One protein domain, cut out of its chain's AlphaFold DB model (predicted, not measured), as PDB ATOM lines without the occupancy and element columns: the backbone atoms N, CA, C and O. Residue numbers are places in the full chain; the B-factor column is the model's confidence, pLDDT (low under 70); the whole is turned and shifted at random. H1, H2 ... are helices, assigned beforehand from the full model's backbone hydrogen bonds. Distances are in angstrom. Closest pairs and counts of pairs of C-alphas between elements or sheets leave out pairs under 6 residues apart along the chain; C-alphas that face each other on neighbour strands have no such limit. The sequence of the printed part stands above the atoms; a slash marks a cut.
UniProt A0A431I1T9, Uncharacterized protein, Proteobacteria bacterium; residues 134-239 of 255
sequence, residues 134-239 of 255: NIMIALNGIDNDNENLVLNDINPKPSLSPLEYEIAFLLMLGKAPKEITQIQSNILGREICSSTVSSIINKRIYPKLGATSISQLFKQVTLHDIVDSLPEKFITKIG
ATOM      1  N   ASN A 134     -15.215 -32.355  17.699       48.75
ATOM      2  CA  ASN A 134     -16.400 -31.693  17.149       48.75
ATOM      3  C   ASN A 134     -16.899 -30.565  18.065       48.75
ATOM      4  O   ASN A 134     -17.337 -29.537  17.563       48.75
ATOM      5  N   ILE A 135     -16.759 -30.704  19.395       52.62
ATOM      6  CA  ILE A 135     -16.911 -29.582  20.341       52.62
ATOM      7  C   ILE A 135     -15.924 -28.480  19.958       52.62
ATOM      8  O   ILE A 135     -16.312 -27.327  19.848       52.62
ATOM      9  N   MET A 136     -14.676 -28.832  19.662       50.72
ATOM     10  CA  MET A 136     -13.641 -27.862  19.292       50.72
ATOM     11  C   MET A 136     -13.900 -27.161  17.947       50.72
ATOM     12  O   MET A 136     -13.685 -25.954  17.842       50.72
ATOM     13  N   ILE A 137     -14.391 -27.887  16.937       50.34
ATOM     14  CA  ILE A 137     -14.722 -27.345  15.609       50.34
ATOM     15  C   ILE A 137     -15.965 -26.448  15.682       50.34
ATOM     16  O   ILE A 137     -15.931 -25.317  15.201       50.34
ATOM     17  N   ALA A 138     -17.028 -26.896  16.360       48.03
ATOM     18  CA  ALA A 138     -18.263 -26.127  16.557       48.03
ATOM     19  C   ALA A 138     -18.048 -24.810  17.307       48.03
ATOM     20  O   ALA A 138     -18.828 -23.868  17.177       48.03
ATOM     21  N   LEU A 139     -16.993 -24.756  18.118       47.78
ATOM     22  CA  LEU A 139     -16.682 -23.606  18.943       47.78
ATOM     23  C   LEU A 139     -16.021 -22.455  18.196       47.78
ATOM     24  O   LEU A 139     -16.188 -21.323  18.639       47.78
ATOM     25  N   ASN A 140     -15.328 -22.705  17.079       43.00
ATOM     26  CA  ASN A 140     -14.560 -21.655  16.395       43.00
ATOM     27  C   ASN A 140     -14.382 -21.804  14.876       43.00
ATOM     28  O   ASN A 140     -13.714 -20.955  14.291       43.00
ATOM     29  N   GLY A 141     -14.891 -22.858  14.230       41.03
ATOM     30  CA  GLY A 141     -14.673 -23.061  12.791       41.03
ATOM     31  C   GLY A 141     -13.191 -23.164  12.408       41.03
ATOM     32  O   GLY A 141     -12.788 -22.651  11.371       41.03
ATOM     33  N   ILE A 142     -12.358 -23.757  13.273       43.84
ATOM     34  CA  ILE A 142     -10.934 -23.954  12.979       43.84
ATOM     35  C   ILE A 142     -10.823 -25.117  11.991       43.84
ATOM     36  O   ILE A 142     -10.933 -26.279  12.386       43.84
ATOM     37  N   ASP A 143     -10.615 -24.785  10.716       41.44
ATOM     38  CA  ASP A 143     -10.214 -25.738   9.687       41.44
ATOM     39  C   ASP A 143      -8.886 -26.396  10.086       41.44
ATOM     40  O   ASP A 143      -7.924 -25.733  10.478       41.44
ATOM     41  N   ASN A 144      -8.851 -27.728  10.012       43.50
ATOM     42  CA  ASN A 144      -7.738 -28.585  10.442       43.50
ATOM     43  C   ASN A 144      -6.517 -28.549   9.504       43.50
ATOM     44  O   ASN A 144      -5.637 -29.406   9.610       43.50
ATOM     45  N   ASP A 145      -6.431 -27.572   8.610       39.34
ATOM     46  CA  ASP A 145      -5.350 -27.510   7.646       39.34
ATOM     47  C   ASP A 145      -4.221 -26.641   8.196       39.34
ATOM     48  O   ASP A 145      -4.300 -25.415   8.240       39.34
ATOM     49  N   ASN A 146      -3.136 -27.327   8.556       37.84
ATOM     50  CA  ASN A 146      -1.830 -26.813   8.971       37.84
ATOM     51  C   ASN A 146      -1.660 -26.613  10.483       37.84
ATOM     52  O   ASN A 146      -2.032 -25.599  11.063       37.84
ATOM     53  N   GLU A 147      -0.974 -27.563  11.119       38.84
ATOM     54  CA  GLU A 147       0.387 -27.329  11.626       38.84
ATOM     55  C   GLU A 147       0.879 -28.560  12.392       38.84
ATOM     56  O   GLU A 147       0.197 -29.088  13.271       38.84
ATOM     57  N   ASN A 148       2.094 -28.997  12.057       37.47
ATOM     58  CA  ASN A 148       2.825 -30.034  12.773       37.47
ATOM     59  C   ASN A 148       2.856 -29.719  14.274       37.47
ATOM     60  O   ASN A 148       3.443 -28.727  14.710       37.47
ATOM     61  N   LEU A 149       2.217 -30.593  15.051       42.06
ATOM     62  CA  LEU A 149       2.209 -30.584  16.506       42.06
ATOM     63  C   LEU A 149       3.623 -30.868  17.013       42.06
ATOM     64  O   LEU A 149       4.015 -32.020  17.187       42.06
ATOM     65  N   VAL A 150       4.400 -29.815  17.253       36.28
ATOM     66  CA  VAL A 150       5.626 -29.946  18.037       36.28
ATOM     67  C   VAL A 150       5.201 -30.118  19.493       36.28
ATOM     68  O   VAL A 150       4.879 -29.155  20.190       36.28
ATOM     69  N   LEU A 151       5.137 -31.381  19.918       40.88
ATOM     70  CA  LEU A 151       5.068 -31.796  21.314       40.88
ATOM     71  C   LEU A 151       6.358 -31.336  21.999       40.88
ATOM     72  O   LEU A 151       7.332 -32.078  22.049       40.88
ATOM     73  N   ASN A 152       6.390 -30.094  22.477       39.41
ATOM     74  CA  ASN A 152       7.451 -29.683  23.383       39.41
ATOM     75  C   ASN A 152       7.190 -30.316  24.751       39.41
ATOM     76  O   ASN A 152       6.096 -30.207  25.309       39.41
ATOM     77  N   ASP A 153       8.217 -31.015  25.221       39.53
ATOM     78  CA  ASP A 153       8.260 -31.878  26.389       39.53
ATOM     79  C   ASP A 153       7.522 -31.351  27.630       39.53
ATOM     80  O   ASP A 153       7.695 -30.214  28.064       39.53
ATOM     81  N   ILE A 154       6.735 -32.259  28.221       42.88
ATOM     82  CA  ILE A 154       6.563 -32.503  29.663       42.88
ATOM     83  C   ILE A 154       6.681 -31.247  30.550       42.88
ATOM     84  O   ILE A 154       7.530 -31.163  31.436       42.88
ATOM     85  N   ASN A 155       5.776 -30.286  30.373       51.06
ATOM     86  CA  ASN A 155       5.447 -29.355  31.450       51.06
ATOM     87  C   ASN A 155       4.340 -29.966  32.324       51.06
ATOM     88  O   ASN A 155       3.404 -30.572  31.788       51.06
ATOM     89  N   PRO A 156       4.401 -29.828  33.663       57.78
ATOM     90  CA  PRO A 156       3.301 -30.241  34.526       57.78
ATOM     91  C   PRO A 156       2.018 -29.528  34.087       57.78
ATOM     92  O   PRO A 156       2.059 -28.335  33.779       57.78
ATOM     93  N   LYS A 157       0.892 -30.263  34.057       66.56
ATOM     94  CA  LYS A 157      -0.434 -29.745  33.673       66.56
ATOM     95  C   LYS A 157      -0.638 -28.364  34.316       66.56
ATOM     96  O   LYS A 157      -0.689 -28.290  35.548       66.56
ATOM     97  N   PRO A 158      -0.719 -27.276  33.530       71.19
ATOM     98  CA  PRO A 158      -0.803 -25.942  34.099       71.19
ATOM     99  C   PRO A 158      -2.038 -25.813  34.992       71.19
ATOM    100  O   PRO A 158      -3.160 -26.069  34.554       71.19
ATOM    101  N   SER A 159      -1.860 -25.411  36.253       82.19
ATOM    102  CA  SER A 159      -2.991 -25.270  37.174       82.19
ATOM    103  C   SER A 159      -3.671 -23.908  37.005       82.19
ATOM    104  O   SER A 159      -3.096 -22.849  37.314       82.19
ATOM    105  N   LEU A 160      -4.926 -23.925  36.566       86.38
ATOM    106  CA  LEU A 160      -5.803 -22.759  36.596       86.38
ATOM    107  C   LEU A 160      -6.540 -22.695  37.940       86.38
ATOM    108  O   LEU A 160      -7.006 -23.704  38.462       86.38
ATOM    109  N   SER A 161      -6.661 -21.495  38.506       89.31
ATOM    110  CA  SER A 161      -7.587 -21.253  39.618       89.31
ATOM    111  C   SER A 161      -9.040 -21.411  39.148       89.31
ATOM    112  O   SER A 161      -9.298 -21.272  37.953       89.31
ATOM    113  N   PRO A 162     -10.021 -21.613  40.048       85.69
ATOM    114  CA  PRO A 162     -11.416 -21.810  39.643       85.69
ATOM    115  C   PRO A 162     -11.964 -20.705  38.725       85.69
ATOM    116  O   PRO A 162     -12.625 -20.993  37.737       85.69
ATOM    117  N   LEU A 163     -11.635 -19.436  38.994       86.62
ATOM    118  CA  LEU A 163     -12.061 -18.318  38.142       86.62
ATOM    119  C   LEU A 163     -11.335 -18.303  36.785       86.62
ATOM    120  O   LEU A 163     -11.946 -17.996  35.766       86.62
ATOM    121  N   GLU A 164     -10.040 -18.626  36.761       90.25
ATOM    122  CA  GLU A 164      -9.276 -18.742  35.510       90.25
ATOM    123  C   GLU A 164      -9.808 -19.891  34.649       90.25
ATOM    124  O   GLU A 164      -9.952 -19.722  33.445       90.25
ATOM    125  N   TYR A 165     -10.158 -21.017  35.273       86.75
ATOM    126  CA  TYR A 165     -10.780 -22.167  34.629       86.75
ATOM    127  C   TYR A 165     -12.142 -21.805  34.028       86.75
ATOM    128  O   TYR A 165     -12.394 -22.064  32.858       86.75
ATOM    129  N   GLU A 166     -13.008 -21.142  34.801       83.44
ATOM    130  CA  GLU A 166     -14.318 -20.689  34.327       83.44
ATOM    131  C   GLU A 166     -14.203 -19.709  33.141       83.44
ATOM    132  O   GLU A 166     -14.982 -19.786  32.190       83.44
ATOM    133  N   ILE A 167     -13.238 -18.783  33.180       87.94
ATOM    134  CA  ILE A 167     -12.986 -17.831  32.087       87.94
ATOM    135  C   ILE A 167     -12.396 -18.544  30.867       87.94
ATOM    136  O   ILE A 167     -12.845 -18.278  29.756       87.94
ATOM    137  N   ALA A 168     -11.437 -19.454  31.055       86.12
ATOM    138  CA  ALA A 168     -10.877 -20.263  29.976       86.12
ATOM    139  C   ALA A 168     -11.966 -21.109  29.304       86.12
ATOM    140  O   ALA A 168     -12.047 -21.128  28.083       86.12
ATOM    141  N   PHE A 169     -12.862 -21.712  30.087       79.75
ATOM    142  CA  PHE A 169     -14.018 -22.436  29.571       79.75
ATOM    143  C   PHE A 169     -14.954 -21.526  28.761       79.75
ATOM    144  O   PHE A 169     -15.342 -21.884  27.661       79.75
ATOM    145  N   LEU A 170     -15.295 -20.322  29.230       77.88
ATOM    146  CA  LEU A 170     -16.152 -19.416  28.450       77.88
ATOM    147  C   LEU A 170     -15.480 -18.884  27.181       77.88
ATOM    148  O   LEU A 170     -16.152 -18.737  26.162       77.88
ATOM    149  N   LEU A 171     -14.175 -18.615  27.230       79.56
ATOM    150  CA  LEU A 171     -13.392 -18.329  26.029       79.56
ATOM    151  C   LEU A 171     -13.439 -19.510  25.072       79.56
ATOM    152  O   LEU A 171     -13.578 -19.293  23.871       79.56
ATOM    153  N   MET A 172     -13.398 -20.736  25.611       72.62
ATOM    154  CA  MET A 172     -13.578 -21.923  24.798       72.62
ATOM    155  C   MET A 172     -14.918 -21.918  24.070       72.62
ATOM    156  O   MET A 172     -15.005 -22.320  22.923       72.62
ATOM    157  N   LEU A 173     -15.951 -21.372  24.707       66.25
ATOM    158  CA  LEU A 173     -17.288 -21.249  24.139       66.25
ATOM    159  C   LEU A 173     -17.460 -20.099  23.129       66.25
ATOM    160  O   LEU A 173     -18.593 -19.700  22.847       66.25
ATOM    161  N   GLY A 174     -16.358 -19.510  22.655       67.56
ATOM    162  CA  GLY A 174     -16.363 -18.372  21.737       67.56
ATOM    163  C   GLY A 174     -16.870 -17.070  22.367       67.56
ATOM    164  O   GLY A 174     -17.224 -16.138  21.647       67.56
ATOM    165  N   LYS A 175     -16.956 -16.978  23.704       73.25
ATOM    166  CA  LYS A 175     -17.497 -15.786  24.377       73.25
ATOM    167  C   LYS A 175     -16.489 -14.652  24.403       73.25
ATOM    168  O   LYS A 175     -15.356 -14.807  24.858       73.25
ATOM    169  N   ALA A 176     -16.935 -13.468  23.993       79.94
ATOM    170  CA  ALA A 176     -16.124 -12.266  24.058       79.94
ATOM    171  C   ALA A 176     -15.909 -11.831  25.522       79.94
ATOM    172  O   ALA A 176     -16.793 -12.030  26.361       79.94
ATOM    173  N   PRO A 177     -14.804 -11.133  25.861       83.94
ATOM    174  CA  PRO A 177     -14.539 -10.687  27.234       83.94
ATOM    175  C   PRO A 177     -15.695  -9.906  27.880       83.94
ATOM    176  O   PRO A 177     -15.928 -10.030  29.082       83.94
ATOM    177  N   LYS A 178     -16.459  -9.135  27.095       83.50
ATOM    178  CA  LYS A 178     -17.661  -8.428  27.568       83.50
ATOM    179  C   LYS A 178     -18.790  -9.387  27.968       83.50
ATOM    180  O   LYS A 178     -19.389  -9.207  29.023       83.50
ATOM    181  N   GLU A 179     -19.044 -10.426  27.178       74.62
ATOM    182  CA  GLU A 179     -20.036 -11.459  27.503       74.62
ATOM    183  C   GLU A 179     -19.609 -12.272  28.726       74.62
ATOM    184  O   GLU A 179     -20.411 -12.497  29.630       74.62
ATOM    185  N   ILE A 180     -18.327 -12.646  28.798       82.56
ATOM    186  CA  ILE A 180     -17.748 -13.333  29.958       82.56
ATOM    187  C   ILE A 180     -17.964 -12.508  31.225       82.56
ATOM    188  O   ILE A 180     -18.368 -13.048  32.250       82.56
ATOM    189  N   THR A 181     -17.742 -11.196  31.142       86.88
ATOM    190  CA  THR A 181     -17.962 -10.260  32.248       86.88
ATOM    191  C   THR A 181     -19.403 -10.310  32.748       86.88
ATOM    192  O   THR A 181     -19.630 -10.427  33.953       86.88
ATOM    193  N   GLN A 182     -20.375 -10.275  31.833       77.81
ATOM    194  CA  GLN A 182     -21.793 -10.353  32.182       77.81
ATOM    195  C   GLN A 182     -22.138 -11.696  32.837       77.81
ATOM    196  O   GLN A 182     -22.780 -11.732  33.886       77.81
ATOM    197  N   ILE A 183     -21.688 -12.803  32.239       74.44
ATOM    198  CA  ILE A 183     -21.939 -14.160  32.740       74.44
ATOM    199  C   ILE A 183     -21.352 -14.319  34.145       74.44
ATOM    200  O   ILE A 183     -22.038 -14.764  35.062       74.44
ATOM    201  N   GLN A 184     -20.103 -13.899  34.334       81.81
ATOM    202  CA  GLN A 184     -19.408 -13.981  35.613       81.81
ATOM    203  C   GLN A 184     -20.025 -13.085  36.684       81.81
ATOM    204  O   GLN A 184     -20.166 -13.512  37.831       81.81
ATOM    205  N   SER A 185     -20.461 -11.880  36.317       80.25
ATOM    206  CA  SER A 185     -21.147 -10.991  37.258       80.25
ATOM    207  C   SER A 185     -22.450 -11.615  37.765       80.25
ATOM    208  O   SER A 185     -22.724 -11.607  38.967       80.25
ATOM    209  N   ASN A 186     -23.199 -12.264  36.867       74.19
ATOM    210  CA  ASN A 186     -24.419 -12.993  37.215       74.19
ATOM    211  C   ASN A 186     -24.130 -14.196  38.132       74.19
ATOM    212  O   ASN A 186     -24.845 -14.414  39.106       74.19
ATOM    213  N   ILE A 187     -23.072 -14.970  37.860       71.44
ATOM    214  CA  ILE A 187     -22.685 -16.125  38.689       71.44
ATOM    215  C   ILE A 187     -22.247 -15.678  40.085       71.44
ATOM    216  O   ILE A 187     -22.647 -16.256  41.099       71.44
ATOM    217  N   LEU A 188     -21.386 -14.668  40.174       77.31
ATOM    218  CA  LEU A 188     -20.852 -14.241  41.462       77.31
ATOM    219  C   LEU A 188     -21.863 -13.415  42.266       77.31
ATOM    220  O   LEU A 188     -21.709 -13.326  43.481       77.31
ATOM    221  N   GLY A 189     -22.902 -12.872  41.624       74.31
ATOM    222  CA  GLY A 189     -23.853 -11.955  42.257       74.31
ATOM    223  C   GLY A 189     -23.220 -10.603  42.597       74.31
ATOM    224  O   GLY A 189     -23.647  -9.945  43.540       74.31
ATOM    225  N   ARG A 190     -22.165 -10.220  41.873       80.56
ATOM    226  CA  ARG A 190     -21.454  -8.942  42.015       80.56
ATOM    227  C   ARG A 190     -20.884  -8.528  40.670       80.56
ATOM    228  O   ARG A 190     -20.516  -9.394  39.882       80.56
ATOM    229  N   GLU A 191     -20.746  -7.232  40.437       85.12
ATOM    230  CA  GLU A 191     -20.127  -6.741  39.209       85.12
ATOM    231  C   GLU A 191     -18.643  -7.117  39.130       85.12
ATOM    232  O   GLU A 191     -17.885  -7.012  40.098       85.12
ATOM    233  N   ILE A 192     -18.228  -7.557  37.945       85.75
ATOM    234  CA  ILE A 192     -16.830  -7.695  37.551       85.75
ATOM    235  C   ILE A 192     -16.588  -6.706  36.415       85.75
ATOM    236  O   ILE A 192     -17.399  -6.596  35.504       85.75
ATOM    237  N   CYS A 193     -15.466  -5.991  36.431       86.81
ATOM    238  CA  CYS A 193     -15.121  -5.092  35.334       86.81
ATOM    239  C   CYS A 193     -14.561  -5.878  34.140       86.81
ATOM    240  O   CYS A 193     -13.759  -6.798  34.314       86.81
ATOM    241  N   SER A 194     -14.865  -5.451  32.909       85.81
ATOM    242  CA  SER A 194     -14.310  -6.089  31.701       85.81
ATOM    243  C   SER A 194     -12.778  -6.052  31.663       85.81
ATOM    244  O   SER A 194     -12.142  -7.017  31.247       85.81
ATOM    245  N   SER A 195     -12.169  -4.996  32.208       89.19
ATOM    246  CA  SER A 195     -10.716  -4.893  32.384       89.19
ATOM    247  C   SER A 195     -10.141  -5.991  33.285       89.19
ATOM    248  O   SER A 195      -9.022  -6.446  33.057       89.19
ATOM    249  N   THR A 196     -10.904  -6.457  34.278       91.12
ATOM    250  CA  THR A 196     -10.502  -7.558  35.163       91.12
ATOM    251  C   THR A 196     -10.476  -8.871  34.398       91.12
ATOM    252  O   THR A 196      -9.480  -9.587  34.467       91.12
ATOM    253  N   VAL A 197     -11.520  -9.157  33.613       91.38
ATOM    254  CA  VAL A 197     -11.562 -10.345  32.749       91.38
ATOM    255  C   VAL A 197     -10.403 -10.315  31.753       91.38
ATOM    256  O   VAL A 197      -9.621 -11.260  31.714       91.38
ATOM    257  N   SER A 198     -10.201  -9.207  31.036       91.62
ATOM    258  CA  SER A 198      -9.079  -9.059  30.097       91.62
ATOM    259  C   SER A 198      -7.711  -9.215  30.770       91.62
ATOM    260  O   SER A 198      -6.807  -9.823  30.203       91.62
ATOM    261  N   SER A 199      -7.551  -8.708  31.996       93.12
ATOM    262  CA  SER A 199      -6.327  -8.885  32.785       93.12
ATOM    263  C   SER A 199      -6.102 -10.352  33.162       93.12
ATOM    264  O   SER A 199      -4.988 -10.850  33.024       93.12
ATOM    265  N   ILE A 200      -7.149 -11.073  33.578       93.56
ATOM    266  CA  ILE A 200      -7.057 -12.510  33.875       93.56
ATOM    267  C   ILE A 200      -6.646 -13.290  32.622       93.56
ATOM    268  O   ILE A 200      -5.748 -14.126  32.704       93.56
ATOM    269  N   ILE A 201      -7.239 -12.980  31.467       92.38
ATOM    270  CA  ILE A 201      -6.909 -13.623  30.190       92.38
ATOM    271  C   ILE A 201      -5.438 -13.380  29.841       92.38
ATOM    272  O   ILE A 201      -4.655 -14.324  29.778       92.38
ATOM    273  N   ASN A 202      -5.044 -12.114  29.697       91.56
ATOM    274  CA  ASN A 202      -3.743 -11.749  29.134       91.56
ATOM    275  C   ASN A 202      -2.575 -11.933  30.109       91.56
ATOM    276  O   ASN A 202      -1.459 -12.198  29.674       91.56
ATOM    277  N   LYS A 203      -2.796 -11.762  31.419       91.88
ATOM    278  CA  LYS A 203      -1.718 -11.785  32.425       91.88
ATOM    279  C   LYS A 203      -1.653 -13.072  33.235       91.88
ATOM    280  O   LYS A 203      -0.677 -13.266  33.953       91.88
ATOM    281  N   ARG A 204      -2.681 -13.927  33.186       92.31
ATOM    282  CA  ARG A 204      -2.721 -15.156  33.995       92.31
ATOM    283  C   ARG A 204      -2.943 -16.393  33.141       92.31
ATOM    284  O   ARG A 204      -2.099 -17.276  33.166       92.31
ATOM    285  N   ILE A 205      -4.028 -16.447  32.371       91.06
ATOM    286  CA  ILE A 205      -4.374 -17.628  31.570       91.06
ATOM    287  C   ILE A 205      -3.349 -17.826  30.449       91.06
ATOM    288  O   ILE A 205      -2.714 -18.872  30.383       91.06
ATOM    289  N   TYR A 206      -3.137 -16.811  29.612       89.81
ATOM    290  CA  TYR A 206      -2.198 -16.864  28.490       89.81
ATOM    291  C   TYR A 206      -0.772 -17.250  28.912       89.81
ATOM    292  O   TYR A 206      -0.271 -18.249  28.397       89.81
ATOM    293  N   PRO A 207      -0.142 -16.590  29.905       88.81
ATOM    294  CA  PRO A 207       1.195 -16.973  30.349       88.81
ATOM    295  C   PRO A 207       1.274 -18.387  30.931       88.81
ATOM    296  O   PRO A 207       2.224 -19.103  30.636       88.81
ATOM    297  N   LYS A 208       0.277 -18.818  31.721       88.94
ATOM    298  CA  LYS A 208       0.256 -20.176  32.295       88.94
ATOM    299  C   LYS A 208       0.170 -21.260  31.228       88.94
ATOM    300  O   LYS A 208       0.653 -22.361  31.453       88.94
ATOM    301  N   LEU A 209      -0.481 -20.951  30.112       83.69
ATOM    302  CA  LEU A 209      -0.745 -21.897  29.034       83.69
ATOM    303  C   LEU A 209       0.192 -21.718  27.841       83.69
ATOM    304  O   LEU A 209       0.018 -22.402  26.844       83.69
ATOM    305  N   GLY A 210       1.162 -20.801  27.911       83.50
ATOM    306  CA  GLY A 210       2.045 -20.501  26.782       83.50
ATOM    307  C   GLY A 210       1.293 -20.001  25.544       83.50
ATOM    308  O   GLY A 210       1.742 -20.208  24.419       83.50
ATOM    309  N   ALA A 211       0.131 -19.377  25.734       83.50
ATOM    310  CA  ALA A 211      -0.710 -18.873  24.659       83.50
ATOM    311  C   ALA A 211      -0.540 -17.360  24.497       83.50
ATOM    312  O   ALA A 211      -0.441 -16.627  25.475       83.50
ATOM    313  N   THR A 212      -0.556 -16.878  23.256       83.31
ATOM    314  CA  THR A 212      -0.565 -15.435  22.935       83.31
ATOM    315  C   THR A 212      -1.820 -15.008  22.176       83.31
ATOM    316  O   THR A 212      -2.092 -13.822  22.010       83.31
ATOM    317  N   SER A 213      -2.618 -15.982  21.745       80.31
ATOM    318  CA  SER A 213      -3.877 -15.791  21.039       80.31
ATOM    319  C   SER A 213      -4.925 -16.768  21.552       80.31
ATOM    320  O   SER A 213      -4.601 -17.783  22.173       80.31
ATOM    321  N   ILE A 214      -6.189 -16.478  21.243       75.12
ATOM    322  CA  ILE A 214      -7.309 -17.372  21.535       75.12
ATOM    323  C   ILE A 214      -7.061 -18.737  20.876       75.12
ATOM    324  O   ILE A 214      -7.090 -19.752  21.559       75.12
ATOM    325  N   SER A 215      -6.696 -18.781  19.594       71.94
ATOM    326  CA  SER A 215      -6.412 -20.041  18.889       71.94
ATOM    327  C   SER A 215      -5.295 -20.860  19.548       71.94
ATOM    328  O   SER A 215      -5.421 -22.076  19.676       71.94
ATOM    329  N   GLN A 216      -4.221 -20.217  20.024       75.19
ATOM    330  CA  GLN A 216      -3.173 -20.910  20.782       75.19
ATOM    331  C   GLN A 216      -3.664 -21.386  22.152       75.19
ATOM    332  O   GLN A 216      -3.331 -22.495  22.552       75.19
ATOM    333  N   LEU A 217      -4.486 -20.592  22.846       79.81
ATOM    334  CA  LEU A 217      -5.116 -20.996  24.102       79.81
ATOM    335  C   LEU A 217      -5.915 -22.286  23.910       79.81
ATOM    336  O   LEU A 217      -5.750 -23.220  24.685       79.81
ATOM    337  N   PHE A 218      -6.735 -22.355  22.862       71.38
ATOM    338  CA  PHE A 218      -7.502 -23.552  22.527       71.38
ATOM    339  C   PHE A 218      -6.607 -24.767  22.305       71.38
ATOM    340  O   PHE A 218      -6.822 -25.792  22.948       71.38
ATOM    341  N   LYS A 219      -5.574 -24.636  21.457       71.56
ATOM    342  CA  LYS A 219      -4.603 -25.713  21.207       71.56
ATOM    343  C   LYS A 219      -4.024 -26.238  22.529       71.56
ATOM    344  O   LYS A 219      -4.007 -27.442  22.755       71.56
ATOM    345  N   GLN A 220      -3.621 -25.340  23.424       75.25
ATOM    346  CA  GLN A 220      -2.995 -25.686  24.702       75.25
ATOM    347  C   GLN A 220      -3.973 -26.334  25.688       75.25
ATOM    348  O   GLN A 220      -3.645 -27.330  26.330       75.25
ATOM    349  N   VAL A 221      -5.199 -25.815  25.776       73.06
ATOM    350  CA  VAL A 221      -6.237 -26.377  26.646       73.06
ATOM    351  C   VAL A 221      -6.623 -27.794  26.225       73.06
ATOM    352  O   VAL A 221      -6.812 -28.639  27.100       73.06
ATOM    353  N   THR A 222      -6.688 -28.064  24.918       66.25
ATOM    354  CA  THR A 222      -6.949 -29.406  24.380       66.25
ATOM    355  C   THR A 222      -5.765 -30.342  24.569       66.25
ATOM    356  O   THR A 222      -5.956 -31.458  25.025       66.25
ATOM    357  N   LEU A 223      -4.540 -29.908  24.259       69.25
ATOM    358  CA  LEU A 223      -3.354 -30.767  24.367       69.25
ATOM    359  C   LEU A 223      -3.088 -31.248  25.797       69.25
ATOM    360  O   LEU A 223      -2.565 -32.342  25.992       69.25
ATOM    361  N   HIS A 224      -3.436 -30.433  26.790       69.50
ATOM    362  CA  HIS A 224      -3.173 -30.721  28.197       69.50
ATOM    363  C   HIS A 224      -4.426 -31.116  28.995       69.50
ATOM    364  O   HIS A 224      -4.361 -31.170  30.228       69.50
ATOM    365  N   ASP A 225      -5.566 -31.347  28.330       67.38
ATOM    366  CA  ASP A 225      -6.866 -31.622  28.961       67.38
ATOM    367  C   ASP A 225      -7.179 -30.651  30.114       67.38
ATOM    368  O   ASP A 225      -7.665 -31.040  31.178       67.38
ATOM    369  N   ILE A 226      -6.817 -29.371  29.963       71.81
ATOM    370  CA  ILE A 226      -6.906 -28.394  31.060       71.81
ATOM    371  C   ILE A 226      -8.356 -28.118  31.413       71.81
ATOM    372  O   ILE A 226      -8.642 -27.934  32.588       71.81
ATOM    373  N   VAL A 227      -9.241 -28.105  30.416       68.44
ATOM    374  CA  VAL A 227     -10.683 -27.929  30.569       68.44
ATOM    375  C   VAL A 227     -11.356 -29.227  30.145       68.44
ATOM    376  O   VAL A 227     -11.686 -29.444  28.982       68.44
ATOM    377  N   ASP A 228     -11.506 -30.122  31.110       65.19
ATOM    378  CA  ASP A 228     -12.041 -31.472  30.921       65.19
ATOM    379  C   ASP A 228     -13.529 -31.578  31.295       65.19
ATOM    380  O   ASP A 228     -14.215 -32.525  30.904       65.19
ATOM    381  N   SER A 229     -14.044 -30.588  32.027       63.53
ATOM    382  CA  SER A 229     -15.355 -30.635  32.665       63.53
ATOM    383  C   SER A 229     -16.023 -29.261  32.775       63.53
ATOM    384  O   SER A 229     -15.409 -28.202  32.637       63.53
ATOM    385  N   LEU A 230     -17.330 -29.256  33.019       65.50
ATOM    386  CA  LEU A 230     -18.080 -28.021  33.210       65.50
ATOM    387  C   LEU A 230     -17.712 -27.360  34.554       65.50
ATOM    388  O   LEU A 230     -17.749 -28.046  35.578       65.50
ATOM    389  N   PRO A 231     -17.442 -26.040  34.611       69.06
ATOM    390  CA  PRO A 231     -17.178 -25.379  35.882       69.06
ATOM    391  C   PRO A 231     -18.366 -25.477  36.854       69.06
ATOM    392  O   PRO A 231     -19.509 -25.157  36.514       69.06
ATOM    393  N   GLU A 232     -18.097 -25.850  38.105       65.69
ATOM    394  CA  GLU A 232     -19.119 -26.152  39.121       65.69
ATOM    395  C   GLU A 232     -20.073 -24.979  39.425       65.69
ATOM    396  O   GLU A 232     -21.259 -25.155  39.719       65.69
ATOM    397  N   LYS A 233     -19.605 -23.735  39.310       67.06
ATOM    398  CA  LYS A 233     -20.472 -22.571  39.546       67.06
ATOM    399  C   LYS A 233     -21.503 -22.347  38.443       67.06
ATOM    400  O   LYS A 233     -22.545 -21.740  38.687       67.06
ATOM    401  N   PHE A 234     -21.244 -22.853  37.239       62.72
ATOM    402  CA  PHE A 234     -22.166 -22.710  36.112       62.72
ATOM    403  C   PHE A 234     -23.351 -23.666  36.284       62.72
ATOM    404  O   PHE A 234     -24.480 -23.331  35.930       62.72
ATOM    405  N   ILE A 235     -23.086 -24.807  36.926       56.09
ATOM    406  CA  ILE A 235     -24.048 -25.834  37.329       56.09
ATOM    407  C   ILE A 235     -25.041 -25.312  38.375       56.09
ATOM    408  O   ILE A 235     -26.240 -25.585  38.284       56.09
ATOM    409  N   THR A 236     -24.560 -24.565  39.372       48.91
ATOM    410  CA  THR A 236     -25.351 -24.206  40.563       48.91
ATOM    411  C   THR A 236     -26.151 -22.911  40.443       48.91
ATOM    412  O   THR A 236     -27.192 -22.807  41.088       48.91
ATOM    413  N   LYS A 237     -25.714 -21.929  39.640       48.28
ATOM    414  CA  LYS A 237     -26.289 -20.569  39.704       48.28
ATOM    415  C   LYS A 237     -26.991 -20.047  38.458       48.28
ATOM    416  O   LYS A 237     -27.789 -19.125  38.581       48.28
ATOM    417  N   ILE A 238     -26.734 -20.595  37.273       42.53
ATOM    418  CA  ILE A 238     -27.212 -19.935  36.044       42.53
ATOM    419  C   ILE A 238     -28.581 -20.453  35.594       42.53
ATOM    420  O   ILE A 238     -29.232 -19.791  34.795       42.53
ATOM    421  N   GLY A 239     -29.061 -21.610  36.071       37.94
ATOM    422  CA  GLY A 239     -30.262 -22.217  35.468       37.94
ATOM    423  C   GLY A 239     -30.135 -22.243  33.936       37.94
ATOM    424  O   GLY A 239     -31.051 -21.835  33.223       37.94
TER     425      GLY A 239
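This is residues 134 to 239 of the 255 residues of an uncharacterized protein of Proteobacteria bacterium (UniProt A0A431I1T9). The longest helix, H4, crosses H2 in the middle of a small helical body, with H3 packed at the first end of H4 and H5 at its last end. The short helices H1 and H6 lie at the margins, and a long loop, residues 141 to 161, runs from H1 round to H2, with residues 143 to 148 sticking out. The printed part has 106 residues with six named helices, H1 to H6 in chain order, and no named strand: all helix, mostly crossed. It is compact, with a radius of gyration of the C-alphas of 14.1 A, and elongated, spanning 43 by 27 by 23 A.

H4, residues 194 to 209, touches H2, residues 162 to 172, about perpendicular at 89 degrees; their closest C-alphas, of Ile 205 and Glu 164, are 6.4 A apart. With residues 194 to 198 alone H4 touches H3, residues 177 to 188, closest at C-alphas 194 and 181, 5.6 A. With residues 206 to 209 alone it touches H5, residues 214 to 223, closest at C-alphas 209 and 220, 6.2 A. H2 and H3 form a helical hairpin at 41 degrees, closest at C-alphas 170 and 180, 6.5 A. H6, residues 232 to 237, only just touches H3, with 3 pairs of C-alphas within 8 A; the closest, 187 and 237, are 5.8 A apart. H1, residues 134 to 140, is near H5 and apart from H4. Every O i to N i+4 pair is within hydrogen-bond range in H2, H3, H5 and H6, against 2 of 3 in H1 and 10 of 12 in H4.

H4 is 21.0 A long from C-alpha 194 at (-14.310, -6.089, 31.701), H3 16.0 A and H2 15.0 A. H1 begins at C-alpha 134, (-16.400, -31.693, 17.149), and H6 ends at C-alpha 237, (-26.289, -20.569, 39.704).

The C-alphas farthest apart, of Asn 148 and Gly 189, are 43.7 A apart. The printed part has no cut, and the link from H1 to H2 is long. The pLDDT is under 70 in 43 residues, among them 134 to 157 and 227 to 239.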